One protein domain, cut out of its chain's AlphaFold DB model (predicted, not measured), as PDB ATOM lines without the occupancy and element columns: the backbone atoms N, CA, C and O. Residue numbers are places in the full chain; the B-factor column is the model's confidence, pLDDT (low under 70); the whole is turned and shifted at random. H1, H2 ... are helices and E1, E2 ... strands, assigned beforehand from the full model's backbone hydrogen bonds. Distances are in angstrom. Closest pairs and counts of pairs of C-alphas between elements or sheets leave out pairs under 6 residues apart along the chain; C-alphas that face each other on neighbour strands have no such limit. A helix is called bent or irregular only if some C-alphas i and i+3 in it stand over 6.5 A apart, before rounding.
ATOM      1  N   LEU A 240      -2.283 -14.537 -37.501       94.06
ATOM      2  CA  LEU A 240      -1.509 -15.768 -37.468       94.06
ATOM      3  C   LEU A 240      -0.015 -15.446 -37.361       94.06
ATOM      4  O   LEU A 240       0.556 -14.788 -38.229       94.06
ATOM      5  N   HIS A 241       0.634 -15.964 -36.325       94.25
ATOM      6  CA  HIS A 241       2.069 -15.830 -36.103       94.25
ATOM      7  C   HIS A 241       2.761 -17.178 -36.259       94.25
ATOM      8  O   HIS A 241       2.332 -18.186 -35.698       94.25
ATOM      9  N   ARG A 242       3.870 -17.195 -37.003       95.88
ATOM     10  CA  ARG A 242       4.759 -18.355 -37.093       95.88
ATOM     11  C   ARG A 242       5.687 -18.402 -35.881       95.88
ATOM     12  O   ARG A 242       6.349 -17.409 -35.588       95.88
ATOM     13  N   ILE A 243       5.770 -19.565 -35.237       96.94
ATOM     14  CA  ILE A 243       6.635 -19.821 -34.083       96.94
ATOM     15  C   ILE A 243       7.758 -20.777 -34.498       96.94
ATOM     16  O   ILE A 243       7.524 -21.799 -35.147       96.94
ATOM     17  N   GLY A 244       8.980 -20.430 -34.116       95.62
ATOM     18  CA  GLY A 244      10.203 -21.177 -34.366       95.62
ATOM     19  C   GLY A 244      11.107 -20.575 -35.443       95.62
ATOM     20  O   GLY A 244      10.733 -19.673 -36.200       95.62
ATOM     21  N   TRP A 245      12.316 -21.120 -35.501       94.38
ATOM     22  CA  TRP A 245      13.408 -20.735 -36.381       94.38
ATOM     23  C   TRP A 245      13.773 -21.876 -37.330       94.38
ATOM     24  O   TRP A 245      13.839 -23.032 -36.924       94.38
ATOM     25  N   ASP A 246      14.022 -21.558 -38.598       93.75
ATOM     26  CA  ASP A 246      14.460 -22.548 -39.582       93.75
ATOM     27  C   ASP A 246      15.963 -22.820 -39.438       93.75
ATOM     28  O   ASP A 246      16.791 -21.955 -39.724       93.75
ATOM     29  N   LEU A 247      16.317 -24.039 -39.032       90.94
ATOM     30  CA  LEU A 247      17.703 -24.505 -38.934       90.94
ATOM     31  C   LEU A 247      18.218 -25.129 -40.241       90.94
ATOM     32  O   LEU A 247      19.365 -25.575 -40.311       90.94
ATOM     33  N   GLY A 248      17.395 -25.170 -41.291       91.38
ATOM     34  CA  GLY A 248      17.745 -25.722 -42.590       91.38
ATOM     35  C   GLY A 248      17.204 -27.135 -42.779       91.38
ATOM     36  O   GLY A 248      15.999 -27.373 -42.705       91.38
ATOM     37  N   PHE A 249      18.075 -28.075 -43.142       89.81
ATOM     38  CA  PHE A 249      17.674 -29.451 -43.427       89.81
ATOM     39  C   PHE A 249      18.675 -30.467 -42.885       89.81
ATOM     40  O   PHE A 249      19.878 -30.207 -42.852       89.81
ATOM     41  N   ALA A 250      18.174 -31.646 -42.527       80.25
ATOM     42  CA  ALA A 250      18.985 -32.825 -42.263       80.25
ATOM     43  C   ALA A 250      18.765 -33.882 -43.342       80.25
ATOM     44  O   ALA A 250      17.651 -34.096 -43.831       80.25
ATOM     45  N   LEU A 251      19.861 -34.552 -43.695       79.81
ATOM     46  CA  LEU A 251      19.832 -35.790 -44.459       79.81
ATOM     47  C   LEU A 251      19.673 -36.937 -43.466       79.81
ATOM     48  O   LEU A 251      20.528 -37.122 -42.604       79.81
ATOM     49  N   VAL A 252      18.586 -37.689 -43.594       77.56
ATOM     50  CA  VAL A 252      18.356 -38.893 -42.792       77.56
ATOM     51  C   VAL A 252      18.729 -40.117 -43.626       77.56
ATOM     52  O   VAL A 252      18.565 -40.125 -44.854       77.56
ATOM     53  N   ASP A 253      19.253 -41.149 -42.961       71.06
ATOM     54  CA  ASP A 253      19.604 -42.424 -43.585       71.06
ATOM     55  C   ASP A 253      18.441 -42.942 -44.448       71.06
ATOM     56  O   ASP A 253      17.290 -43.003 -44.019       71.06
ATOM     57  N   GLY A 254      18.740 -43.267 -45.707       76.56
ATOM     58  CA  GLY A 254      17.726 -43.594 -46.719       76.56
ATOM     59  C   GLY A 254      17.369 -42.447 -47.674       76.56
ATOM     60  O   GLY A 254      16.475 -42.609 -48.500       76.56
ATOM     61  N   GLY A 255      18.072 -41.308 -47.611       79.00
ATOM     62  CA  GLY A 255      17.995 -40.238 -48.616       79.00
ATOM     63  C   GLY A 255      16.792 -39.301 -48.476       79.00
ATOM     64  O   GLY A 255      16.544 -38.487 -49.364       79.00
ATOM     65  N   SER A 256      16.052 -39.399 -47.369       79.31
ATOM     66  CA  SER A 256      14.969 -38.463 -47.056       79.31
ATOM     67  C   SER A 256      15.539 -37.157 -46.503       79.31
ATOM     68  O   SER A 256      16.457 -37.168 -45.682       79.31
ATOM     69  N   VAL A 257      14.991 -36.028 -46.958       79.69
ATOM     70  CA  VAL A 257      15.378 -34.683 -46.513       79.69
ATOM     71  C   VAL A 257      14.292 -34.152 -45.588       79.69
ATOM     72  O   VAL A 257      13.171 -33.912 -46.040       79.69
ATOM     73  N   TRP A 258      14.635 -33.948 -44.320       86.50
ATOM     74  CA  TRP A 258      13.752 -33.324 -43.336       86.50
ATOM     75  C   TRP A 258      14.140 -31.871 -43.135       86.50
ATOM     76  O   TRP A 258      15.322 -31.523 -43.181       86.50
ATOM     77  N   ARG A 259      13.143 -31.015 -42.921       91.50
ATOM     78  CA  ARG A 259      13.364 -29.631 -42.503       91.50
ATOM     79  C   ARG A 259      13.391 -29.571 -40.990       91.50
ATOM     80  O   ARG A 259      12.588 -30.237 -40.348       91.50
ATOM     81  N   ILE A 260      14.323 -28.801 -40.445       90.62
ATOM     82  CA  ILE A 260      14.518 -28.715 -39.002       90.62
ATOM     83  C   ILE A 260      14.062 -27.338 -38.544       90.62
ATOM     84  O   ILE A 260      14.598 -26.328 -38.996       90.62
ATOM     85  N   VAL A 261      13.094 -27.309 -37.631       92.62
ATOM     86  CA  VAL A 261      12.625 -26.083 -36.984       92.62
ATOM     87  C   VAL A 261      12.969 -26.132 -35.502       92.62
ATOM     88  O   VAL A 261      12.635 -27.097 -34.818       92.62
ATOM     89  N   ASP A 262      13.624 -25.088 -35.007       92.06
ATOM     90  CA  ASP A 262      13.851 -24.870 -33.582       92.06
ATOM     91  C   ASP A 262      12.723 -24.029 -32.993       92.06
ATOM     92  O   ASP A 262      12.517 -22.879 -33.380       92.06
ATOM     93  N   ARG A 263      11.998 -24.593 -32.033       91.56
ATOM     94  CA  ARG A 263      10.967 -23.894 -31.269       91.56
ATOM     95  C   ARG A 263      11.438 -23.664 -29.829       91.56
ATOM     96  O   ARG A 263      10.783 -24.100 -28.881       91.56
ATOM     97  N   GLY A 264      12.585 -23.002 -29.679       87.12
ATOM     98  CA  GLY A 264      13.208 -22.645 -28.403       87.12
ATOM     99  C   GLY A 264      14.126 -23.745 -27.870       87.12
ATOM    100  O   GLY A 264      15.345 -23.627 -27.920       87.12
ATOM    101  N   HIS A 265      13.537 -24.805 -27.316       83.06
ATOM    102  CA  HIS A 265      14.276 -25.954 -26.769       83.06
ATOM    103  C   HIS A 265      13.872 -27.285 -27.412       83.06
ATOM    104  O   HIS A 265      14.383 -28.345 -27.048       83.06
ATOM    105  N   VAL A 266      12.950 -27.236 -28.374       89.75
ATOM    106  CA  VAL A 266      12.421 -28.409 -29.061       89.75
ATOM    107  C   VAL A 266      12.777 -28.311 -30.534       89.75
ATOM    108  O   VAL A 266      12.335 -27.397 -31.229       89.75
ATOM    109  N   ILE A 267      13.549 -29.290 -30.999       91.38
ATOM    110  CA  ILE A 267      13.858 -29.473 -32.411       91.38
ATOM    111  C   ILE A 267      12.761 -30.321 -33.045       91.38
ATOM    112  O   ILE A 267      12.459 -31.415 -32.570       91.38
ATOM    113  N   ILE A 268      12.154 -29.799 -34.105       92.94
ATOM    114  CA  ILE A 268      11.021 -30.415 -34.787       92.94
ATOM    115  C   ILE A 268      11.436 -30.737 -36.217       92.94
ATOM    116  O   ILE A 268      11.825 -29.855 -36.983       92.94
ATOM    117  N   GLU A 269      11.333 -32.014 -36.569       93.56
ATOM    118  CA  GLU A 269      11.516 -32.492 -37.933       93.56
ATOM    119  C   GLU A 269      10.193 -32.372 -38.690       93.56
ATOM    120  O   GLU A 269       9.159 -32.874 -38.254       93.56
ATOM    121  N   MET A 270      10.227 -31.688 -39.829       94.81
ATOM    122  CA  MET A 270       9.068 -31.459 -40.680       94.81
ATOM    123  C   MET A 270       9.258 -32.116 -42.035       94.81
ATOM    124  O   MET A 270      10.310 -31.984 -42.679       94.81
ATOM    125  N   SER A 271       8.203 -32.772 -42.506       94.12
ATOM    126  CA  SER A 271       8.093 -33.163 -43.903       94.12
ATOM    127  C   SER A 271       8.093 -31.924 -44.804       94.12
ATOM    128  O   SER A 271       7.877 -30.785 -44.375       94.12
ATOM    129  N   ARG A 272       8.305 -32.135 -46.105       94.00
ATOM    130  CA  ARG A 272       8.264 -31.043 -47.085       94.00
ATOM    131  C   ARG A 272       6.929 -30.291 -47.062       94.00
ATOM    132  O   ARG A 272       6.939 -29.069 -47.163       94.00
ATOM    133  N   GLU A 273       5.809 -31.005 -46.962       96.31
ATOM    134  CA  GLU A 273       4.474 -30.396 -46.958       96.31
ATOM    135  C   GLU A 273       4.240 -29.588 -45.679       96.31
ATOM    136  O   GLU A 273       3.837 -28.429 -45.764       96.31
ATOM    137  N   GLU A 274       4.585 -30.140 -44.510       96.94
ATOM    138  CA  GLU A 274       4.498 -29.431 -43.224       96.94
ATOM    139  C   GLU A 274       5.321 -28.148 -43.223       96.94
ATOM    140  O   GLU A 274       4.819 -27.097 -42.831       96.94
ATOM    141  N   TYR A 275       6.549 -28.201 -43.738       96.38
ATOM    142  CA  TYR A 275       7.409 -27.028 -43.818       96.38
ATOM    143  C   TYR A 275       6.871 -25.965 -44.793       96.38
ATOM    144  O   TYR A 275       6.945 -24.767 -44.508       96.38
ATOM    145  N   VAL A 276       6.280 -26.357 -45.930       95.94
ATOM    146  CA  VAL A 276       5.622 -25.405 -46.851       95.94
ATOM    147  C   VAL A 276       4.426 -24.722 -46.181       95.94
ATOM    148  O   VAL A 276       4.243 -23.511 -46.322       95.94
ATOM    149  N   VAL A 277       3.628 -25.464 -45.413       96.81
ATOM    150  CA  VAL A 277       2.504 -24.892 -44.658       96.81
ATOM    151  C   VAL A 277       3.002 -23.972 -43.539       96.81
ATOM    152  O   VAL A 277       2.525 -22.846 -43.414       96.81
ATOM    153  N   TRP A 278       4.009 -24.397 -42.774       96.94
ATOM    154  CA  TRP A 278       4.599 -23.608 -41.690       96.94
ATOM    155  C   TRP A 278       5.226 -22.300 -42.196       96.94
ATOM    156  O   TRP A 278       4.996 -21.232 -41.632       96.94
ATOM    157  N   THR A 279       5.955 -22.337 -43.313       94.81
ATOM    158  CA  THR A 279       6.503 -21.121 -43.942       94.81
ATOM    159  C   THR A 279       5.418 -20.204 -44.509       94.81
ATOM    160  O   THR A 279       5.589 -18.987 -44.489       94.81
ATOM    161  N   SER A 280       4.275 -20.747 -44.942       94.50
ATOM    162  CA  SER A 280       3.125 -19.951 -45.401       94.50
ATOM    163  C   SER A 280       2.471 -19.137 -44.276       94.50
ATOM    164  O   SER A 280       1.821 -18.129 -44.553       94.50
ATOM    165  N   ALA A 281       2.680 -19.518 -43.012       93.25
ATOM    166  CA  ALA A 281       2.212 -18.766 -41.848       93.25
ATOM    167  C   ALA A 281       3.067 -17.529 -41.518       93.25
ATOM    168  O   ALA A 281       2.654 -16.712 -40.706       93.25
ATOM    169  N   ALA A 282       4.244 -17.360 -42.137       87.56
ATOM    170  CA  ALA A 282       5.123 -16.219 -41.870       87.56
ATOM    171  C   ALA A 282       4.594 -14.881 -42.422       87.56
ATOM    172  O   ALA A 282       5.146 -13.841 -42.082       87.56
ATOM    173  N   GLY A 283       3.571 -14.893 -43.283       83.44
ATOM    174  CA  GLY A 283       3.097 -13.704 -43.992       83.44
ATOM    175  C   GLY A 283       3.726 -13.507 -45.372       83.44
ATOM    176  O   GLY A 283       4.637 -14.231 -45.788       83.44
ATOM    177  N   ARG A 284       3.242 -12.505 -46.119       74.88
ATOM    178  CA  ARG A 284       3.880 -12.046 -47.363       74.88
ATOM    179  C   ARG A 284       4.762 -10.821 -47.098       74.88
ATOM    180  O   ARG A 284       4.286  -9.852 -46.519       74.88
ATOM    181  N   PRO A 285       5.991 -10.773 -47.646       60.22
ATOM    182  CA  PRO A 285       6.859  -9.596 -47.553       60.22
ATOM    183  C   PRO A 285       6.325  -8.307 -48.204       60.22
ATOM    184  O   PRO A 285       6.966  -7.268 -48.060       60.22
ATOM    185  N   ALA A 286       5.241  -8.391 -48.987       54.75
ATOM    186  CA  ALA A 286       4.784  -7.347 -49.909       54.75
ATOM    187  C   ALA A 286       3.297  -6.970 -49.773       54.75
ATOM    188  O   ALA A 286       2.834  -6.103 -50.512       54.75
ATOM    189  N   THR A 287       2.526  -7.608 -48.886       49.59
ATOM    190  CA  THR A 287       1.146  -7.167 -48.645       49.59
ATOM    191  C   THR A 287       1.161  -5.925 -47.766       49.59
ATOM    192  O   THR A 287       1.630  -5.951 -46.631       49.59
ATOM    193  N   VAL A 288       0.685  -4.840 -48.371       49.88
ATOM    194  CA  VAL A 288       0.307  -3.569 -47.756       49.88
ATOM    195  C   VAL A 288      -0.686  -3.840 -46.625       49.88
ATOM    196  O   VAL A 288      -1.590  -4.647 -46.810       49.88
ATOM    197  N   ASP A 289      -0.458  -3.200 -45.478       57.38
ATOM    198  CA  ASP A 289      -1.354  -3.027 -44.327       57.38
ATOM    199  C   ASP A 289      -2.545  -4.004 -44.224       57.38
ATOM    200  O   ASP A 289      -3.615  -3.783 -44.790       57.38
ATOM    201  N   GLY A 290      -2.384  -5.073 -43.440       65.25
ATOM    202  CA  GLY A 290      -3.454  -6.027 -43.140       65.25
ATOM    203  C   GLY A 290      -3.008  -7.141 -42.192       65.25
ATOM    204  O   GLY A 290      -1.821  -7.443 -42.103       65.25
ATOM    205  N   SER A 291      -3.961  -7.736 -41.475       79.88
ATOM    206  CA  SER A 291      -3.751  -8.912 -40.623       79.88
ATOM    207  C   SER A 291      -3.527 -10.154 -41.488       79.88
ATOM    208  O   SER A 291      -4.397 -10.475 -42.296       79.88
ATOM    209  N   TRP A 292      -2.410 -10.869 -41.323       90.56
ATOM    210  CA  TRP A 292      -2.231 -12.193 -41.935       90.56
ATOM    211  C   TRP A 292      -3.009 -13.236 -41.135       90.56
ATOM    212  O   TRP A 292      -2.764 -13.376 -39.942       90.56
ATOM    213  N   THR A 293      -3.945 -13.949 -41.754       92.25
ATOM    214  CA  THR A 293      -4.871 -14.860 -41.060       92.25
ATOM    215  C   THR A 293      -4.611 -16.332 -41.393       92.25
ATOM    216  O   THR A 293      -3.846 -16.675 -42.300       92.25
ATOM    217  N   LEU A 294      -5.298 -17.238 -40.688       93.94
ATOM    218  CA  LEU A 294      -5.285 -18.668 -41.003       93.94
ATOM    219  C   LEU A 294      -5.788 -18.965 -42.427       93.94
ATOM    220  O   LEU A 294      -5.256 -19.855 -43.094       93.94
ATOM    221  N   ALA A 295      -6.777 -18.207 -42.909       93.69
ATOM    222  CA  ALA A 295      -7.304 -18.347 -44.264       93.69
ATOM    223  C   ALA A 295      -6.255 -17.965 -45.322       93.69
ATOM    224  O   ALA A 295      -6.078 -18.699 -46.297       93.69
ATOM    225  N   ASP A 296      -5.499 -16.888 -45.086       93.56
ATOM    226  CA  ASP A 296      -4.433 -16.439 -45.990       93.56
ATOM    227  C   ASP A 296      -3.292 -17.459 -46.065       93.56
ATOM    228  O   ASP A 296      -2.795 -17.784 -47.149       93.56
ATOM    229  N   ALA A 297      -2.893 -18.019 -44.917       94.62
ATOM    230  CA  ALA A 297      -1.890 -19.080 -44.860       94.62
ATOM    231  C   ALA A 297      -2.353 -20.342 -45.606       94.62
ATOM    232  O   ALA A 297      -1.558 -20.967 -46.313       94.62
ATOM    233  N   ASN A 298      -3.638 -20.689 -45.495       95.94
ATOM    234  CA  ASN A 298      -4.237 -21.815 -46.201       95.94
ATOM    235  C   ASN A 298      -4.221 -21.614 -47.722       95.94
ATOM    236  O   ASN A 298      -3.692 -22.460 -48.446       95.94
ATOM    237  N   GLU A 299      -4.715 -20.472 -48.210       94.75
ATOM    238  CA  GLU A 299      -4.681 -20.120 -49.636       94.75
ATOM    239  C   GLU A 299      -3.239 -20.107 -50.162       94.75
ATOM    240  O   GLU A 299      -2.931 -20.645 -51.233       94.75
ATOM    241  N   ARG A 300      -2.309 -19.551 -49.376       93.62
ATOM    242  CA  ARG A 300      -0.896 -19.515 -49.739       93.62
ATOM    243  C   ARG A 300      -0.314 -20.918 -49.869       93.62
ATOM    244  O   ARG A 300       0.342 -21.186 -50.878       93.62
ATOM    245  N   ALA A 301      -0.563 -21.806 -48.917       95.62
ATOM    246  CA  ALA A 301      -0.070 -23.177 -48.978       95.62
ATOM    247  C   ALA A 301      -0.662 -23.955 -50.169       95.62
ATOM    248  O   ALA A 301       0.076 -24.657 -50.866       95.62
ATOM    249  N   GLN A 302      -1.949 -23.758 -50.481       96.25
ATOM    250  CA  GLN A 302      -2.573 -24.317 -51.688       96.25
ATOM    251  C   GLN A 302      -1.878 -23.815 -52.961       96.25
ATOM    252  O   GLN A 302      -1.544 -24.611 -53.842       96.25
ATOM    253  N   SER A 303      -1.564 -22.514 -53.034       94.94
ATOM    254  CA  SER A 303      -0.815 -21.930 -54.160       94.94
ATOM    255  C   SER A 303       0.605 -22.495 -54.314       94.94
ATOM    256  O   SER A 303       1.191 -22.417 -55.393       94.94
ATOM    257  N   LEU A 304       1.154 -23.082 -53.246       94.31
ATOM    258  CA  LEU A 304       2.457 -23.748 -53.204       94.31
ATOM    259  C   LEU A 304       2.342 -25.273 -53.365       94.31
ATOM    260  O   LEU A 304       3.254 -26.010 -52.992       94.31
ATOM    261  N   ALA A 305       1.242 -25.730 -53.970       95.69
ATOM    262  CA  ALA A 305       0.972 -27.118 -54.328       95.69
ATOM    263  C   ALA A 305       0.820 -28.082 -53.137       95.69
ATOM    264  O   ALA A 305       1.067 -29.275 -53.295       95.69
ATOM    265  N   VAL A 306       0.364 -27.598 -51.975       97.19
ATOM    266  CA  VAL A 306      -0.130 -28.453 -50.882       97.19
ATOM    267  C   VAL A 306      -1.644 -28.631 -51.063       97.19
ATOM    268  O   VAL A 306      -2.388 -27.689 -50.791       97.19
ATOM    269  N   PRO A 307      -2.151 -29.793 -51.527       93.19
ATOM    270  CA  PRO A 307      -3.552 -29.916 -51.951       93.19
ATOM    271  C   PRO A 307      -4.578 -29.799 -50.817       93.19
ATOM    272  O   PRO A 307      -5.744 -29.512 -51.080       93.19
ATOM    273  N   ARG A 308      -4.171 -30.088 -49.574       96.19
ATOM    274  CA  ARG A 308      -5.021 -30.051 -48.373       96.19
ATOM    275  C   ARG A 308      -4.228 -29.506 -47.179       96.19
ATOM    276  O   ARG A 308      -3.776 -30.303 -46.356       96.19
ATOM    277  N   PRO A 309      -3.988 -28.187 -47.095       96.81
ATOM    278  CA  PRO A 309      -3.196 -27.615 -46.011       96.81
ATOM    279  C   PRO A 309      -3.941 -27.534 -44.676       96.81
ATOM    280  O   PRO A 309      -3.292 -27.502 -43.633       96.81
ATOM    281  N   GLU A 310      -5.276 -27.554 -44.661       97.06
ATOM    282  CA  GLU A 310      -6.082 -27.337 -43.453       97.06
ATOM    283  C   GLU A 310      -5.771 -28.331 -42.312       97.06
ATOM    284  O   GLU A 310      -5.622 -27.894 -41.166       97.06
ATOM    285  N   PRO A 311      -5.635 -29.656 -42.552       96.75
ATOM    286  CA  PRO A 311      -5.263 -30.599 -41.496       96.75
ATOM    287  C   PRO A 311      -3.855 -30.349 -40.944       96.75
ATOM    288  O   PRO A 311      -3.637 -30.520 -39.746       96.75
ATOM    289  N   ILE A 312      -2.920 -29.917 -41.798       97.75
ATOM    290  CA  ILE A 312      -1.543 -29.600 -41.410       97.75
ATOM    291  C   ILE A 312      -1.523 -28.323 -40.569       97.75
ATOM    292  O   ILE A 312      -0.936 -28.318 -39.495       97.75
ATOM    293  N   LEU A 313      -2.228 -27.267 -40.991       96.94
ATOM    294  CA  LEU A 313      -2.379 -26.036 -40.207       96.94
ATOM    295  C   LEU A 313      -2.942 -26.326 -38.813       96.94
ATOM    296  O   LEU A 313      -2.402 -25.853 -37.816       96.94
ATOM    297  N   ARG A 314      -3.976 -27.169 -38.720       96.25
ATOM    298  CA  ARG A 314      -4.530 -27.588 -37.427       96.25
ATOM    299  C   ARG A 314      -3.498 -28.326 -36.568       96.25
ATOM    300  O   ARG A 314      -3.435 -28.089 -35.367       96.25
ATOM    301  N   ALA A 315      -2.695 -29.205 -37.164       94.31
ATOM    302  CA  ALA A 315      -1.625 -29.896 -36.449       94.31
ATOM    303  C   ALA A 315      -0.540 -28.921 -35.960       94.31
ATOM    304  O   ALA A 315      -0.130 -29.002 -34.807       94.31
ATOM    305  N   LEU A 316      -0.129 -27.957 -36.791       96.69
ATOM    306  CA  LEU A 316       0.848 -26.932 -36.417       96.69
ATOM    307  C   LEU A 316       0.334 -26.024 -35.286       96.69
ATOM    308  O   LEU A 316       1.105 -25.721 -34.378       96.69
ATOM    309  N   LEU A 317      -0.950 -25.638 -35.303       95.44
ATOM    310  CA  LEU A 317      -1.599 -24.908 -34.201       95.44
ATOM    311  C   LEU A 317      -1.564 -25.724 -32.905       95.44
ATOM    312  O   LEU A 317      -1.106 -25.239 -31.875       95.44
ATOM    313  N   ASN A 318      -1.983 -26.991 -32.964       93.06
ATOM    314  CA  ASN A 318      -1.985 -27.883 -31.800       93.06
ATOM    315  C   ASN A 318      -0.579 -28.118 -31.233       93.06
ATOM    316  O   ASN A 318      -0.413 -28.307 -30.031       93.06
ATOM    317  N   HIS A 319       0.435 -28.112 -32.097       92.25
ATOM    318  CA  HIS A 319       1.833 -28.226 -31.712       92.25
ATOM    319  C   HIS A 319       2.479 -26.871 -31.394       92.25
ATOM    320  O   HIS A 319       3.688 -26.836 -31.217       92.25
ATOM    321  N   GLY A 320       1.749 -25.753 -31.343       94.31
ATOM    322  CA  GLY A 320       2.315 -24.438 -31.016       94.31
ATOM    323  C   GLY A 320       3.430 -23.975 -31.963       94.31
ATOM    324  O   GLY A 320       4.320 -23.234 -31.562       94.31
ATOM    325  N   LEU A 321       3.431 -24.459 -33.206       96.12
ATOM    326  CA  LEU A 321       4.361 -24.049 -34.268       96.12
ATOM    327  C   LEU A 321       3.847 -22.833 -35.041       96.12
ATOM    328  O   LEU A 321       4.596 -22.159 -35.747       96.12
ATOM    329  N   ILE A 322       2.554 -22.566 -34.908       97.06
ATOM    330  CA  ILE A 322       1.876 -21.343 -35.315       97.06
ATOM    331  C   ILE A 322       0.867 -20.990 -34.217       97.06
ATOM    332  O   ILE A 322       0.423 -21.876 -33.484       97.06
ATOM    333  N   ALA A 323       0.508 -19.718 -34.099       95.81
ATOM    334  CA  ALA A 323      -0.445 -19.234 -33.107       95.81
ATOM    335  C   ALA A 323      -1.400 -18.213 -33.728       95.81
ATOM    336  O   ALA A 323      -0.965 -17.338 -34.472       95.81
ATOM    337  N   GLU A 324      -2.687 -18.315 -33.407       94.00
ATOM    338  CA  GLU A 324      -3.672 -17.270 -33.685       94.00
ATOM    339  C   GLU A 324      -3.714 -16.312 -32.493       94.00
ATOM    340  O   GLU A 324      -4.102 -16.692 -31.387       94.00
ATOM    341  N   VAL A 325      -3.291 -15.073 -32.710       91.06
ATOM    342  CA  VAL A 325      -3.246 -14.020 -31.699       91.06
ATOM    343  C   VAL A 325      -4.333 -13.000 -32.033       91.06
ATOM    344  O   VAL A 325      -4.283 -12.362 -33.086       91.06
ATOM    345  N   PRO A 326      -5.356 -12.838 -31.181       82.12
ATOM    346  CA  PRO A 326      -6.340 -11.781 -31.359       82.12
ATOM    347  C   PRO A 326      -5.659 -10.413 -31.390       82.12
ATOM    348  O   PRO A 326      -4.748 -10.156 -30.610       82.12
ATOM    349  N   ALA A 327      -6.125  -9.527 -32.270       68.44
ATOM    350  CA  ALA A 327      -5.496  -8.226 -32.490       68.44
ATOM    351  C   ALA A 327      -5.521  -7.289 -31.264       68.44
ATOM    352  O   ALA A 327      -4.824  -6.282 -31.294       68.44
ATOM    353  N   LEU A 328      -6.346  -7.577 -30.246       67.88
ATOM    354  CA  LEU A 328      -6.501  -6.816 -28.999       67.88
ATOM    355  C   LEU A 328      -6.902  -7.754 -27.843       67.88
ATOM    356  O   LEU A 328      -7.527  -8.796 -28.069       67.88
ATOM    357  N   GLY A 329      -6.628  -7.334 -26.603       66.44
ATOM    358  CA  GLY A 329      -7.209  -7.909 -25.380       66.44
ATOM    359  C   GLY A 329      -6.361  -8.970 -24.665       66.44
ATOM    360  O   GLY A 329      -5.230  -9.253 -25.047       66.44
ATOM    361  N   GLY A 330      -6.928  -9.574 -23.608       67.19
ATOM    362  CA  GLY A 330      -6.269 -10.486 -22.646       67.19
ATOM    363  C   GLY A 330      -5.278 -11.503 -23.237       67.19
ATOM    364  O   GLY A 330      -4.202 -11.729 -22.682       67.19
ATOM    365  N   SER A 331      -5.610 -12.054 -24.404       79.81
ATOM    366  CA  SER A 331      -4.818 -13.045 -25.136       79.81
ATOM    367  C   SER A 331      -3.461 -12.543 -25.633       79.81
ATOM    368  O   SER A 331      -2.538 -13.348 -25.726       79.81
ATOM    369  N   VAL A 332      -3.303 -11.247 -25.937       88.00
ATOM    370  CA  VAL A 332      -2.005 -10.692 -26.372       88.00
ATOM    371  C   VAL A 332      -0.988 -10.787 -25.238       88.00
ATOM    372  O   VAL A 332       0.140 -11.221 -25.453       88.00
ATOM    373  N   ARG A 333      -1.390 -10.481 -24.001       89.75
ATOM    374  CA  ARG A 333      -0.514 -10.617 -22.830       89.75
ATOM    375  C   ARG A 333      -0.122 -12.063 -22.571       89.75
ATOM    376  O   ARG A 333       1.048 -12.326 -22.308       89.75
ATOM    377  N   ASP A 334      -1.072 -12.990 -22.637       88.62
ATOM    378  CA  ASP A 334      -0.785 -14.412 -22.419       88.62
ATOM    379  C   ASP A 334       0.145 -14.966 -23.507       88.62
ATOM    380  O   ASP A 334       1.096 -15.691 -23.206       88.62
ATOM    381  N   PHE A 335      -0.056 -14.545 -24.760       93.94
ATOM    382  CA  PHE A 335       0.868 -14.836 -25.849       93.94
ATOM    383  C   PHE A 335       2.269 -14.283 -25.553       93.94
ATOM    384  O   PHE A 335       3.237 -15.040 -25.541       93.94
ATOM    385  N   CYS A 336       2.391 -12.996 -25.226       95.56
ATOM    386  CA  CYS A 336       3.677 -12.362 -24.935       95.56
ATOM    387  C   CYS A 336       4.391 -12.952 -23.708       95.56
ATOM    388  O   CYS A 336       5.612 -12.907 -23.645       95.56
ATOM    389  N   ARG A 337       3.667 -13.515 -22.736       94.75
ATOM    390  CA  ARG A 337       4.255 -14.189 -21.563       94.75
ATOM    391  C   ARG A 337       4.770 -15.592 -21.849       94.75
ATOM    392  O   ARG A 337       5.627 -16.092 -21.133       94.75
ATOM    393  N   THR A 338       4.211 -16.245 -22.859       94.88
ATOM    394  CA  THR A 338       4.570 -17.617 -23.246       94.88
ATOM    395  C   THR A 338       5.560 -17.654 -24.401       94.88
ATOM    396  O   THR A 338       5.972 -18.735 -24.821       94.88
ATOM    397  N   HIS A 339       5.961 -16.489 -24.911       96.69
ATOM    398  CA  HIS A 339       6.869 -16.367 -26.038       96.69
ATOM    399  C   HIS A 339       7.988 -15.379 -25.744       96.69
ATOM    400  O   HIS A 339       7.806 -14.393 -25.039       96.69
ATOM    401  N   ARG A 340       9.150 -15.635 -26.332       96.69
ATOM    402  CA  ARG A 340      10.288 -14.720 -26.384       96.69
ATOM    403  C   ARG A 340      10.663 -14.464 -27.834       96.69
ATOM    404  O   ARG A 340      10.167 -15.130 -28.745       96.69
ATOM    405  N   ILE A 341      11.562 -13.514 -28.036       96.88
ATOM    406  CA  ILE A 341      12.044 -13.163 -29.366       96.88
ATOM    407  C   ILE A 341      13.529 -13.463 -29.504       96.88
ATOM    408  O   ILE A 341      14.297 -13.273 -28.564       96.88
ATOM    409  N   GLU A 342      13.932 -13.858 -30.704       96.31
ATOM    410  CA  GLU A 342      15.327 -13.864 -31.130       96.31
ATOM    411  C   GLU A 342      15.500 -12.935 -32.329       96.31
ATOM    412  O   GLU A 342      14.783 -13.027 -33.331       96.31
ATOM    413  N   THR A 343      16.468 -12.030 -32.218       96.88
ATOM    414  CA  THR A 343      16.851 -11.106 -33.287       96.88
ATOM    415  C   THR A 343      17.914 -11.733 -34.166       96.88
ATOM    416  O   THR A 343      18.949 -12.177 -33.673       96.88
ATOM    417  N   LEU A 344      17.696 -11.715 -35.474       95.56
ATOM    418  CA  LEU A 344      18.535 -12.443 -36.431       95.56
ATOM    419  C   LEU A 344      19.258 -11.501 -37.391       95.56
ATOM    420  O   LEU A 344      20.159 -11.905 -38.124       95.56
ATOM    421  N   MET A 345      18.869 -10.227 -37.374       96.19
ATOM    422  CA  MET A 345      19.497  -9.149 -38.126       96.19
ATOM    423  C   MET A 345      19.782  -7.952 -37.211       96.19
ATOM    424  O   MET A 345      19.029  -7.710 -36.263       96.19
ATOM    425  N   PRO A 346      20.853  -7.183 -37.467       95.38
ATOM    426  CA  PRO A 346      21.153  -5.994 -36.683       95.38
ATOM    427  C   PRO A 346      20.189  -4.840 -36.994       95.38
ATOM    428  O   PRO A 346      19.641  -4.731 -38.093       95.38
ATOM    429  N   VAL A 347      20.053  -3.931 -36.028       95.06
ATOM    430  CA  VAL A 347      19.483  -2.596 -36.247       95.06
ATOM    431  C   VAL A 347      20.549  -1.729 -36.924       95.06
ATOM    432  O   VAL A 347      21.678  -1.637 -36.441       95.06
ATOM    433  N   LEU A 348      20.208  -1.118 -38.054       92.50
ATOM    434  CA  LEU A 348      21.125  -0.354 -38.906       92.50
ATOM    435  C   LEU A 348      21.139   1.149 -38.591       92.50
ATOM    436  O   LEU A 348      22.072   1.842 -38.988       92.50
ATOM    437  N   GLY A 349      20.132   1.649 -37.873       89.81
ATOM    438  CA  GLY A 349      19.974   3.064 -37.531       89.81
ATOM    439  C   GLY A 349      18.576   3.581 -37.859       89.81
ATOM    440  O   GLY A 349      17.644   2.793 -38.022       89.81
ATOM    441  N   ALA A 350      18.432   4.904 -37.941       84.88
ATOM    442  CA  ALA A 350      17.180   5.545 -38.332       84.88
ATOM    443  C   ALA A 350      16.891   5.332 -39.828       84.88
ATOM    444  O   ALA A 350      17.804   5.370 -40.651       84.88
ATOM    445  N   ALA A 351      15.622   5.119 -40.170       77.62
ATOM    446  CA  ALA A 351      15.153   5.126 -41.548       77.62
ATOM    447  C   ALA A 351      14.970   6.568 -42.035       77.62
ATOM    448  O   ALA A 351      14.489   7.422 -41.288       77.62
ATOM    449  N   ASP A 352      15.262   6.817 -43.312       71.75
ATOM    450  CA  ASP A 352      14.931   8.097 -43.953       71.75
ATOM    451  C   ASP A 352      13.406   8.302 -44.046       71.75
ATOM    452  O   ASP A 352      12.912   9.430 -44.049       71.75
ATOM    453  N   TRP A 353      12.647   7.201 -44.115       51.75
ATOM    454  CA  TRP A 353      11.189   7.198 -44.153       51.75
ATOM    455  C   TRP A 353      10.607   5.848 -43.680       51.75
ATOM    456  O   TRP A 353      11.127   4.805 -44.086       51.75
ATOM    457  N   PRO A 354       9.507   5.829 -42.901       63.84
ATOM    458  CA  PRO A 354       8.855   6.980 -42.269       63.84
ATOM    459  C   PRO A 354       9.731   7.609 -41.172       63.84
ATOM    460  O   PRO A 354      10.574   6.943 -40.577       63.84
ATOM    461  N   ILE A 355       9.548   8.910 -40.919       64.25
ATOM    462  CA  ILE A 355      10.317   9.639 -39.895       64.25
ATOM    463  C   ILE A 355      10.113   8.970 -38.529       64.25
ATOM    464  O   ILE A 355       8.983   8.687 -38.136       64.25
ATOM    465  N   GLY A 356      11.211   8.731 -37.805       72.50
ATOM    466  CA  GLY A 356      11.190   8.076 -36.492       72.50
ATOM    467  C   GLY A 356      11.171   6.543 -36.539       72.50
ATOM    468  O   GLY A 356      11.148   5.912 -35.484       72.50
ATOM    469  N   ALA A 357      11.206   5.935 -37.729       82.75
ATOM    470  CA  ALA A 357      11.414   4.498 -37.867       82.75
ATOM    471  C   ALA A 357      12.897   4.115 -37.748       82.75
ATOM    472  O   ALA A 357      13.793   4.913 -38.032       82.75
ATOM    473  N   ALA A 358      13.151   2.864 -37.370       90.06
ATOM    474  CA  ALA A 358      14.464   2.235 -37.434       90.06
ATOM    475  C   ALA A 358      14.524   1.232 -38.591       90.06
ATOM    476  O   ALA A 358      13.512   0.632 -38.952       90.06
ATOM    477  N   LEU A 359      15.712   1.028 -39.157       93.25
ATOM    478  CA  LEU A 359      15.970   0.009 -40.176       93.25
ATOM    479  C   LEU A 359      16.544  -1.256 -39.538       93.25
ATOM    480  O   LEU A 359      17.546  -1.190 -38.827       93.25
ATOM    481  N   ILE A 360      15.953  -2.412 -39.836       94.44
ATOM    482  CA  ILE A 360      16.451  -3.739 -39.440       94.44
ATOM    483  C   ILE A 360      16.813  -4.526 -40.697       94.44
ATOM    484  O   ILE A 360      15.970  -4.698 -41.574       94.44
ATOM    485  N   GLY A 361      18.042  -5.027 -40.807       93.75
ATOM    486  CA  GLY A 361      18.446  -5.766 -42.006       93.75
ATOM    487  C   GLY A 361      19.937  -6.085 -42.088       93.75
ATOM    488  O   GLY A 361      20.697  -5.765 -41.172       93.75
ATOM    489  N   PRO A 362      20.388  -6.718 -43.185       90.75
ATOM    490  CA  PRO A 362      21.812  -6.869 -43.462       90.75
ATOM    491  C   PRO A 362      22.461  -5.498 -43.707       90.75
ATOM    492  O   PRO A 362      21.824  -4.589 -44.230       90.75
ATOM    493  N   ARG A 363      23.754  -5.352 -43.380       82.75
ATOM    494  CA  ARG A 363      24.502  -4.098 -43.624       82.75
ATOM    495  C   ARG A 363      24.534  -3.686 -45.098       82.75
ATOM    496  O   ARG A 363      24.623  -2.504 -45.398       82.75
ATOM    497  N   GLU A 364      24.484  -4.667 -45.990       79.81
ATOM    498  CA  GLU A 364      24.457  -4.491 -47.437       79.81
ATOM    499  C   GLU A 364      23.104  -5.011 -47.943       79.81
ATOM    500  O   GLU A 364      22.945  -6.205 -48.188       79.81
ATOM    501  N   GLY A 365      22.092  -4.142 -48.023       79.94
ATOM    502  CA  GLY A 365      20.780  -4.504 -48.561       79.94
ATOM    503  C   GLY A 365      19.636  -3.605 -48.104       79.94
ATOM    504  O   GLY A 365      19.826  -2.659 -47.341       79.94
ATOM    505  N   ASP A 366      18.434  -3.932 -48.582       82.94
ATOM    506  CA  ASP A 366      17.203  -3.245 -48.199       82.94
ATOM    507  C   ASP A 366      16.821  -3.623 -46.760       82.94
ATOM    508  O   ASP A 366      16.494  -4.778 -46.465       82.94
ATOM    509  N   GLY A 367      16.864  -2.641 -45.859       88.94
ATOM    510  CA  GLY A 367      16.378  -2.781 -44.490       88.94
ATOM    511  C   GLY A 367      14.849  -2.775 -44.408       88.94
ATOM    512  O   GLY A 367      14.144  -2.277 -45.285       88.94
ATOM    513  N   ILE A 368      14.327  -3.313 -43.314       91.06
ATOM    514  CA  ILE A 368      12.913  -3.282 -42.951       91.06
ATOM    515  C   ILE A 368      12.717  -2.088 -42.025       91.06
ATOM    516  O   ILE A 368      13.277  -2.067 -40.929       91.06
ATOM    517  N   ALA A 369      11.939  -1.100 -42.461       90.81
ATOM    518  CA  ALA A 369      11.563   0.021 -41.610       90.81
ATOM    519  C   ALA A 369      10.498  -0.418 -40.593       90.81
ATOM    520  O   ALA A 369       9.456  -0.958 -40.975       90.81
ATOM    521  N   VAL A 370      10.765  -0.177 -39.311       91.38
ATOM    522  CA  VAL A 370       9.874  -0.470 -38.178       91.38
ATOM    523  C   VAL A 370       9.713   0.755 -37.287       91.38
ATOM    524  O   VAL A 370      10.624   1.578 -37.200       91.38
ATOM    525  N   GLY A 371       8.575   0.886 -36.609       90.25
ATOM    526  CA  GLY A 371       8.355   1.975 -35.656       90.25
ATOM    527  C   GLY A 371       9.355   1.949 -34.492       90.25
ATOM    528  O   GLY A 371       9.862   0.890 -34.115       90.25
ATOM    529  N   GLY A 372       9.625   3.110 -33.884       89.81
ATOM    530  CA  GLY A 372      10.580   3.230 -32.771       89.81
ATOM    531  C   GLY A 372      10.270   2.302 -31.586       89.81
ATOM    532  O   GLY A 372      11.174   1.678 -31.036       89.81
ATOM    533  N   THR A 373       8.990   2.122 -31.251       92.94
ATOM    534  CA  THR A 373       8.544   1.184 -30.208       92.94
ATOM    535  C   THR A 373       8.948  -0.258 -30.520       92.94
ATOM    536  O   THR A 373       9.552  -0.926 -29.681       92.94
ATOM    537  N   THR A 374       8.687  -0.729 -31.743       95.31
ATOM    538  CA  THR A 374       9.100  -2.063 -32.200       95.31
ATOM    539  C   THR A 374      10.613  -2.198 -32.204       95.31
ATOM    540  O   THR A 374      11.127  -3.221 -31.762       95.31
ATOM    541  N   ALA A 375      11.338  -1.173 -32.661       95.31
ATOM    542  CA  ALA A 375      12.796  -1.172 -32.677       95.31
ATOM    543  C   ALA A 375      13.387  -1.332 -31.266       95.31
ATOM    544  O   ALA A 375      14.350  -2.079 -31.084       95.31
ATOM    545  N   ASN A 376      12.784  -0.691 -30.261       95.56
ATOM    546  CA  ASN A 376      13.195  -0.824 -28.865       95.56
ATOM    547  C   ASN A 376      12.950  -2.241 -28.339       95.56
ATOM    548  O   ASN A 376      13.880  -2.850 -27.808       95.56
ATOM    549  N   VAL A 377      11.747  -2.801 -28.544       97.50
ATOM    550  CA  VAL A 377      11.434  -4.186 -28.140       97.50
ATOM    551  C   VAL A 377      12.354  -5.173 -28.851       97.50
ATOM    552  O   VAL A 377      12.908  -6.054 -28.208       97.50
ATOM    553  N   TYR A 378      12.571  -4.998 -30.156       97.88
ATOM    554  CA  TYR A 378      13.486  -5.816 -30.946       97.88
ATOM    555  C   TYR A 378      14.903  -5.774 -30.363       97.88
ATOM    556  O   TYR A 378      15.503  -6.813 -30.134       97.88
ATOM    557  N   THR A 379      15.420  -4.583 -30.051       96.62
ATOM    558  CA  THR A 379      16.794  -4.406 -29.552       96.62
ATOM    559  C   THR A 379      17.018  -5.052 -28.187       96.62
ATOM    560  O   THR A 379      18.049  -5.689 -27.979       96.62
ATOM    561  N   ILE A 380      16.085  -4.873 -27.246       97.31
ATOM    562  CA  ILE A 380      16.288  -5.315 -25.858       97.31
ATOM    563  C   ILE A 380      15.660  -6.676 -25.560       97.31
ATOM    564  O   ILE A 380      16.059  -7.322 -24.596       97.31
ATOM    565  N   GLY A 381      14.691  -7.116 -26.363       97.19
ATOM    566  CA  GLY A 381      13.875  -8.305 -26.119       97.19
ATOM    567  C   GLY A 381      14.661  -9.586 -25.834       97.19
ATOM    568  O   GLY A 381      14.290 -10.275 -24.887       97.19
ATOM    569  N   PRO A 382      15.778  -9.881 -26.533       97.12
ATOM    570  CA  PRO A 382      16.597 -11.058 -26.232       97.12
ATOM    571  C   PRO A 382      17.182 -11.100 -24.808       97.12
ATOM    572  O   PRO A 382      17.604 -12.159 -24.356       97.12
ATOM    573  N   ALA A 383      17.238  -9.965 -24.101       97.06
ATOM    574  CA  ALA A 383      17.723  -9.889 -22.722       97.06
ATOM    575  C   ALA A 383      16.639 -10.184 -21.666       97.06
ATOM    576  O   ALA A 383      16.957 -10.246 -20.477       97.06
ATOM    577  N   TYR A 384      15.378 -10.355 -22.073       97.25
ATOM    578  CA  TYR A 384      14.243 -10.595 -21.181       97.25
ATOM    579  C   TYR A 384      13.764 -12.052 -21.250       97.25
ATOM    580  O   TYR A 384      13.921 -12.708 -22.281       97.25
ATOM    581  N   PRO A 385      13.175 -12.577 -20.159       95.50
ATOM    582  CA  PRO A 385      12.698 -13.961 -20.117       95.50
ATOM    583  C   PRO A 385      11.535 -14.225 -21.084       95.50
ATOM    584  O   PRO A 385      11.411 -15.333 -21.601       95.50
ATOM    585  N   ASP A 386      10.710 -13.212 -21.342       96.94
ATOM    586  CA  ASP A 386       9.554 -13.267 -22.228       96.94
ATOM    587  C   ASP A 386       9.320 -11.904 -22.901       96.94
ATOM    588  O   ASP A 386       9.873 -10.870 -22.505       96.94
ATOM    589  N   LEU A 387       8.506 -11.910 -23.956       97.00
ATOM    590  CA  LEU A 387       8.178 -10.726 -24.744       97.00
ATOM    591  C   LEU A 387       7.408  -9.696 -23.906       97.00
ATOM    592  O   LEU A 387       7.625  -8.499 -24.071       97.00
ATOM    593  N   TRP A 388       6.556 -10.129 -22.973       96.75
ATOM    594  CA  TRP A 388       5.783  -9.209 -22.135       96.75
ATOM    595  C   TRP A 388       6.683  -8.353 -21.237       96.75
ATOM    596  O   TRP A 388       6.505  -7.141 -21.161       96.75
ATOM    597  N   SER A 389       7.693  -8.962 -20.623       96.94
ATOM    598  CA  SER A 389       8.687  -8.296 -19.777       96.94
ATOM    599  C   SER A 389       9.514  -7.271 -20.567       96.94
ATOM    600  O   SER A 389       9.839  -6.191 -20.063       96.94
ATOM    601  N   ALA A 390       9.812  -7.567 -21.837       97.75
ATOM    602  CA  ALA A 390      10.437  -6.600 -22.735       97.75
ATOM    603  C   ALA A 390       9.495  -5.417 -23.027       97.75
ATOM    604  O   ALA A 390       9.919  -4.263 -22.956       97.75
ATOM    605  N   CYS A 391       8.212  -5.685 -23.296       96.94
ATOM    606  CA  CYS A 391       7.205  -4.647 -23.524       96.94
ATOM    607  C   CYS A 391       6.992  -3.750 -22.293       96.94
ATOM    608  O   CYS A 391       6.917  -2.532 -22.444       96.94
ATOM    609  N   GLU A 392       6.946  -4.322 -21.084       95.56
ATOM    610  CA  GLU A 392       6.866  -3.569 -19.823       95.56
ATOM    611  C   GLU A 392       8.056  -2.624 -19.649       95.56
ATOM    612  O   GLU A 392       7.880  -1.451 -19.316       95.56
ATOM    613  N   THR A 393       9.260  -3.111 -19.950       97.25
ATOM    614  CA  THR A 393      10.468  -2.287 -19.886       97.25
ATOM    615  C   THR A 393      10.399  -1.131 -20.878       97.25
ATOM    616  O   THR A 393      10.571   0.017 -20.472       97.25
ATOM    617  N   VAL A 394      10.115  -1.401 -22.157       95.50
ATOM    618  CA  VAL A 394      10.041  -0.350 -23.184       95.50
ATOM    619  C   VAL A 394       8.997   0.704 -22.816       95.50
ATOM    620  O   VAL A 394       9.299   1.894 -22.886       95.50
ATOM    621  N   ALA A 395       7.817   0.280 -22.354       92.00
ATOM    622  CA  ALA A 395       6.770   1.181 -21.883       92.00
ATOM    623  C   ALA A 395       7.255   2.080 -20.730       92.00
ATOM    624  O   ALA A 395       7.036   3.285 -20.757       92.00
ATOM    625  N   SER A 396       7.986   1.526 -19.756       90.31
ATOM    626  CA  SER A 396       8.513   2.298 -18.616       90.31
ATOM    627  C   SER A 396       9.600   3.317 -18.983       90.31
ATOM    628  O   SER A 396       9.842   4.256 -18.227       90.31
ATOM    629  N   THR A 397      10.268   3.129 -20.125       90.62
ATOM    630  CA  THR A 397      11.326   4.029 -20.614       90.62
ATOM    631  C   THR A 397      10.817   5.134 -21.535       90.62
ATOM    632  O   THR A 397      11.608   5.978 -21.953       90.62
ATOM    633  N   ASP A 398       9.523   5.139 -21.865       83.00
ATOM    634  CA  ASP A 398       8.915   6.182 -22.686       83.00
ATOM    635  C   ASP A 398       8.870   7.515 -21.913       83.00
ATOM    636  O   ASP A 398       8.147   7.620 -20.918       83.00
ATOM    637  N   PRO A 399       9.605   8.556 -22.349       72.31
ATOM    638  CA  PRO A 399       9.662   9.832 -21.641       72.31
ATOM    639  C   PRO A 399       8.316  10.567 -21.613       72.31
ATOM    640  O   PRO A 399       8.124  11.429 -20.758       72.31
ATOM    641  N   SER A 400       7.395  10.245 -22.526       71.19
ATOM    642  CA  SER A 400       6.050  10.828 -22.540       71.19
ATOM    643  C   SER A 400       5.115  10.193 -21.506       71.19
ATOM    644  O   SER A 400       4.071  10.763 -21.194       71.19
ATOM    645  N   GLY A 401       5.458   9.006 -20.990       71.25
ATOM    646  CA  GLY A 401       4.566   8.193 -20.162       71.25
ATOM    647  C   GLY A 401       3.312   7.696 -20.893       71.25
ATOM    648  O   GLY A 401       2.434   7.123 -20.251       71.25
ATOM    649  N   ALA A 402       3.210   7.910 -22.211       65.81
ATOM    650  CA  ALA A 402       2.029   7.570 -22.994       65.81
ATOM    651  C   ALA A 402       1.990   6.086 -23.386       65.81
ATOM    652  O   ALA A 402       0.914   5.537 -23.601       65.81
ATOM    653  N   SER A 403       3.130   5.399 -23.472       77.56
ATOM    654  CA  SER A 403       3.158   3.979 -23.834       77.56
ATOM    655  C   SER A 403       2.767   3.073 -22.666       77.56
ATOM    656  O   SER A 403       3.427   3.041 -21.629       77.56
ATOM    657  N   THR A 404       1.746   2.237 -22.864       85.75
ATOM    658  CA  THR A 404       1.452   1.103 -21.972       85.75
ATOM    659  C   THR A 404       2.117  -0.181 -22.490       85.75
ATOM    660  O   THR A 404       2.342  -0.306 -23.697       85.75
ATOM    661  N   PRO A 405       2.391  -1.187 -21.636       89.56
ATOM    662  CA  PRO A 405       2.936  -2.473 -22.093       89.56
ATOM    663  C   PRO A 405       2.059  -3.154 -23.155       89.56
ATOM    664  O   PRO A 405       2.574  -3.783 -24.074       89.56
ATOM    665  N   TRP A 406       0.737  -2.974 -23.060       87.38
ATOM    666  CA  TRP A 406      -0.239  -3.443 -24.045       87.38
ATOM    667  C   TRP A 406      -0.037  -2.798 -25.410       87.38
ATOM    668  O   TRP A 406       0.144  -3.504 -26.398       87.38
ATOM    669  N   PHE A 407       0.013  -1.465 -25.447       85.25
ATOM    670  CA  PHE A 407       0.260  -0.721 -26.677       85.25
ATOM    671  C   PHE A 407       1.580  -1.151 -27.329       85.25
ATOM    672  O   PHE A 407       1.634  -1.412 -28.530       85.25
ATOM    673  N   VAL A 408       2.638  -1.289 -26.526       92.94
ATOM    674  CA  VAL A 408       3.948  -1.749 -26.998       92.94
ATOM    675  C   VAL A 408       3.866  -3.158 -27.597       92.94
ATOM    676  O   VAL A 408       4.403  -3.384 -28.682       92.94
ATOM    677  N   ALA A 409       3.180  -4.090 -26.928       93.88
ATOM    678  CA  ALA A 409       2.998  -5.458 -27.409       93.88
ATOM    679  C   ALA A 409       2.223  -5.508 -28.733       93.88
ATOM    680  O   ALA A 409       2.642  -6.191 -29.663       93.88
ATOM    681  N   GLU A 410       1.136  -4.749 -28.859       89.50
ATOM    682  CA  GLU A 410       0.320  -4.707 -30.076       89.50
ATOM    683  C   GLU A 410       1.068  -4.113 -31.272       89.50
ATOM    684  O   GLU A 410       1.018  -4.670 -32.373       89.50
ATOM    685  N   GLN A 411       1.792  -3.004 -31.070       89.06
ATOM    686  CA  GLN A 411       2.635  -2.422 -32.118       89.06
ATOM    687  C   GLN A 411       3.709  -3.416 -32.559       89.06
ATOM    688  O   GLN A 411       3.882  -3.655 -33.757       89.06
ATOM    689  N   PHE A 412       4.383  -4.043 -31.592       94.88
ATOM    690  CA  PHE A 412       5.418  -5.020 -31.882       94.88
ATOM    691  C   PHE A 412       4.868  -6.225 -32.652       94.88
ATOM    692  O   PHE A 412       5.440  -6.596 -33.673       94.88
ATOM    693  N   LEU A 413       3.755  -6.825 -32.215       93.00
ATOM    694  CA  LEU A 413       3.180  -8.006 -32.865       93.00
ATOM    695  C   LEU A 413       2.753  -7.715 -34.305       93.00
ATOM    696  O   LEU A 413       3.101  -8.494 -35.197       93.00
ATOM    697  N   ARG A 414       2.130  -6.560 -34.556       88.12
ATOM    698  CA  ARG A 414       1.755  -6.122 -35.908       88.12
ATOM    699  C   ARG A 414       2.958  -6.072 -36.851       88.12
ATOM    700  O   ARG A 414       2.880  -6.487 -38.006       88.12
ATOM    701  N   GLU A 415       4.091  -5.561 -36.377       91.50
ATOM    702  CA  GLU A 415       5.306  -5.471 -37.191       91.50
ATOM    703  C   GLU A 415       6.117  -6.774 -37.207       91.50
ATOM    704  O   GLU A 415       6.823  -7.045 -38.184       91.50
ATOM    705  N   SER A 416       5.963  -7.619 -36.181       93.19
ATOM    706  CA  SER A 416       6.669  -8.894 -36.035       93.19
ATOM    707  C   SER A 416       6.424  -9.824 -37.218       93.19
ATOM    708  O   SER A 416       7.362 -10.475 -37.666       93.19
ATOM    709  N   GLN A 417       5.219  -9.833 -37.800       89.69
ATOM    710  CA  GLN A 417       4.914 -10.651 -38.978       89.69
ATOM    711  C   GLN A 417       5.827 -10.297 -40.159       89.69
ATOM    712  O   GLN A 417       6.408 -11.180 -40.788       89.69
ATOM    713  N   ARG A 418       6.040  -9.000 -40.424       89.69
ATOM    714  CA  ARG A 418       6.940  -8.540 -41.496       89.69
ATOM    715  C   ARG A 418       8.391  -8.921 -41.209       89.69
ATOM    716  O   ARG A 418       9.104  -9.336 -42.123       89.69
ATOM    717  N   LEU A 419       8.815  -8.813 -39.950       93.75
ATOM    718  CA  LEU A 419      10.157  -9.205 -39.525       93.75
ATOM    719  C   LEU A 419      10.376 -10.722 -39.652       93.75
ATOM    720  O   LEU A 419      11.403 -11.150 -40.178       93.75
ATOM    721  N   VAL A 420       9.397 -11.537 -39.255       93.69
ATOM    722  CA  VAL A 420       9.420 -13.004 -39.379       93.69
ATOM    723  C   VAL A 420       9.413 -13.430 -40.852       93.69
ATOM    724  O   VAL A 420      10.223 -14.274 -41.242       93.69
ATOM    725  N   ALA A 421       8.581 -12.808 -41.696       90.94
ATOM    726  CA  ALA A 421       8.528 -13.058 -43.144       90.94
ATOM    727  C   ALA A 421       9.870 -12.807 -43.848       90.94
ATOM    728  O   ALA A 421      10.183 -13.442 -44.855       90.94
ATOM    729  N   ARG A 422      10.659 -11.862 -43.328       92.00
ATOM    730  CA  ARG A 422      11.980 -11.486 -43.850       92.00
ATOM    731  C   ARG A 422      13.139 -12.210 -43.160       92.00
ATOM    732  O   ARG A 422      14.286 -11.965 -43.515       92.00
ATOM    733  N   GLY A 423      12.855 -13.082 -42.191       92.88
ATOM    734  CA  GLY A 423      13.878 -13.789 -41.420       92.88
ATOM    735  C   GLY A 423      14.714 -12.876 -40.516       92.88
ATOM    736  O   GLY A 423      15.831 -13.236 -40.169       92.88
ATOM    737  N   ALA A 424      14.200 -11.697 -40.160       95.38
ATOM    738  CA  ALA A 424      14.838 -10.786 -39.213       95.38
ATOM    739  C   ALA A 424      14.496 -11.133 -37.755       95.38
ATOM    740  O   ALA A 424      15.279 -10.852 -36.853       95.38
ATOM    741  N   LEU A 425      13.345 -11.766 -37.521       96.62
ATOM    742  CA  LEU A 425      12.841 -12.115 -36.194       96.62
ATOM    743  C   LEU A 425      12.406 -13.582 -36.137       96.62
ATOM    744  O   LEU A 425      11.803 -14.090 -37.085       96.62
ATOM    745  N   SER A 426      12.673 -14.234 -35.009       96.44
ATOM    746  CA  SER A 426      12.063 -15.507 -34.629       96.44
ATOM    747  C   SER A 426      11.274 -15.328 -33.334       96.44
ATOM    748  O   SER A 426      11.751 -14.693 -32.393       96.44
ATOM    749  N   LEU A 427      10.057 -15.872 -33.296       96.81
ATOM    750  CA  LEU A 427       9.257 -16.008 -32.081       96.81
ATOM    751  C   LEU A 427       9.463 -17.421 -31.547       96.81
ATOM    752  O   LEU A 427       9.263 -18.384 -32.279       96.81
ATOM    753  N   GLN A 428       9.835 -17.560 -30.282       95.94
ATOM    754  CA  GLN A 428      10.047 -18.859 -29.648       95.94
ATOM    755  C   GLN A 428       9.135 -19.021 -28.447       95.94
ATOM    756  O   GLN A 428       8.855 -18.051 -27.751       95.94
ATOM    757  N   THR A 429       8.703 -20.247 -28.175       94.81
ATOM    758  CA  THR A 429       7.983 -20.567 -26.942       94.81
ATOM    759  C   THR A 429       8.956 -20.543 -25.764       94.81
ATOM    760  O   THR A 429      10.071 -21.056 -25.860       94.81
ATOM    761  N   VAL A 430       8.533 -19.949 -24.652       92.44
ATOM    762  CA  VAL A 430       9.218 -20.061 -23.363       92.44
ATOM    763  C   VAL A 430       8.677 -21.317 -22.697       92.44
ATOM    764  O   VAL A 430       7.462 -21.459 -22.546       92.44
TER     765      VAL A 430
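Overview. This is residues 240 to 430 of the 438 residues of an uncharacterized protein of Gulosibacter sp. 10 (UniProt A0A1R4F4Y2). Two lobes make the length of this domain: in one, H1 covers a face of the three-stranded sheet E2 E3 E4 and crosses H2 and H3; the other is a cluster of crossed helices, H4 to H7, with the small sheet E7 E8 E9. Between them lie two small strand pairs, E1 with E5 and E6 with E10. The printed part has 191 residues with seven named helices and ten named strands, in the order E1 E2 E3 E4 H1 H2 H3 E5 H4 E6 E7 E8 E9 H5 H6 H7 E10; the sheets are antiparallel and the class is mixed. It is compact, with a radius of gyration of the C-alphas of 16.9 A and spans of 58 by 39 by 30 A.

Along the chain. Find C-alpha 245 at (13.408, -20.735, -36.381), where E2, residues 245 to 252, begins its 19.9 A; E3, residues 256 to 262, spans 19.2 A, and E4 is residues 267 to 270. E1 is residues 240 to 242. Read on through H1, 272 to 280, H2, 294 to 303, H3, 310 to 318, E5, 322 to 325, H4, 330 to 338, E6, 339 to 343, E7, 347 to 350, E8, 358 to 360, and E9, 368 to 370. H5, 372 to 383, is irregular: C-alphas 379 and 382 are 7.4 A apart. After H6, 387 to 396, H7, 405 to 421, spans 24.2 A with a kink of 35 degrees near residue 415. E10, 425 to 429, ends at C-alpha 429, (7.983, -20.567, -26.942).

Arrangement. E2 E3 E4 is a meander, each strand the antiparallel neighbour of the one before; look for N 247 and O 260 at 2.9 A, and N 261 and O 268 at 2.9 A. H1 is on this sheet, over E3, at a height of 9.6 A. H1 touches H2 at a steep tilt of 50 degrees, opposite ways; their closest C-alphas, of Ser 280 and Ala 297, are 5.1 A apart. In E1 and E5, N 241 and O 323 are 2.8 A apart; in E6 and E10, N 342 and O 426 are 2.9 A apart. H5 and H7 with the meander E7 E8 E9 form two layers, helices on one face of a sheet. H6 and H7 touch at a steep tilt of 53 degrees, closest at the C-alphas of Glu 392 and Pro 405, 4.7 A; H7 does so with residues 405 to 409 alone. H4 touches H6, closest at the C-alphas of Cys 336 and Trp 388, 4.7 A. H3 touches H1. Every O i to N i+4 pair is within hydrogen-bond range in H1, H2, H3, H4 and H6, but 6 of 8 in H5 and 11 of 13 in H7.

Size, cuts and confidence. The C-alphas farthest apart, of Gly 254 and Ser 400, are 60.7 A apart. The printed part has no cut; the link from H1 to H2 is long, with 13 residues. Confidence is under 70 at residues 285 to 290, 327 to 330, 353 to 355 and 402.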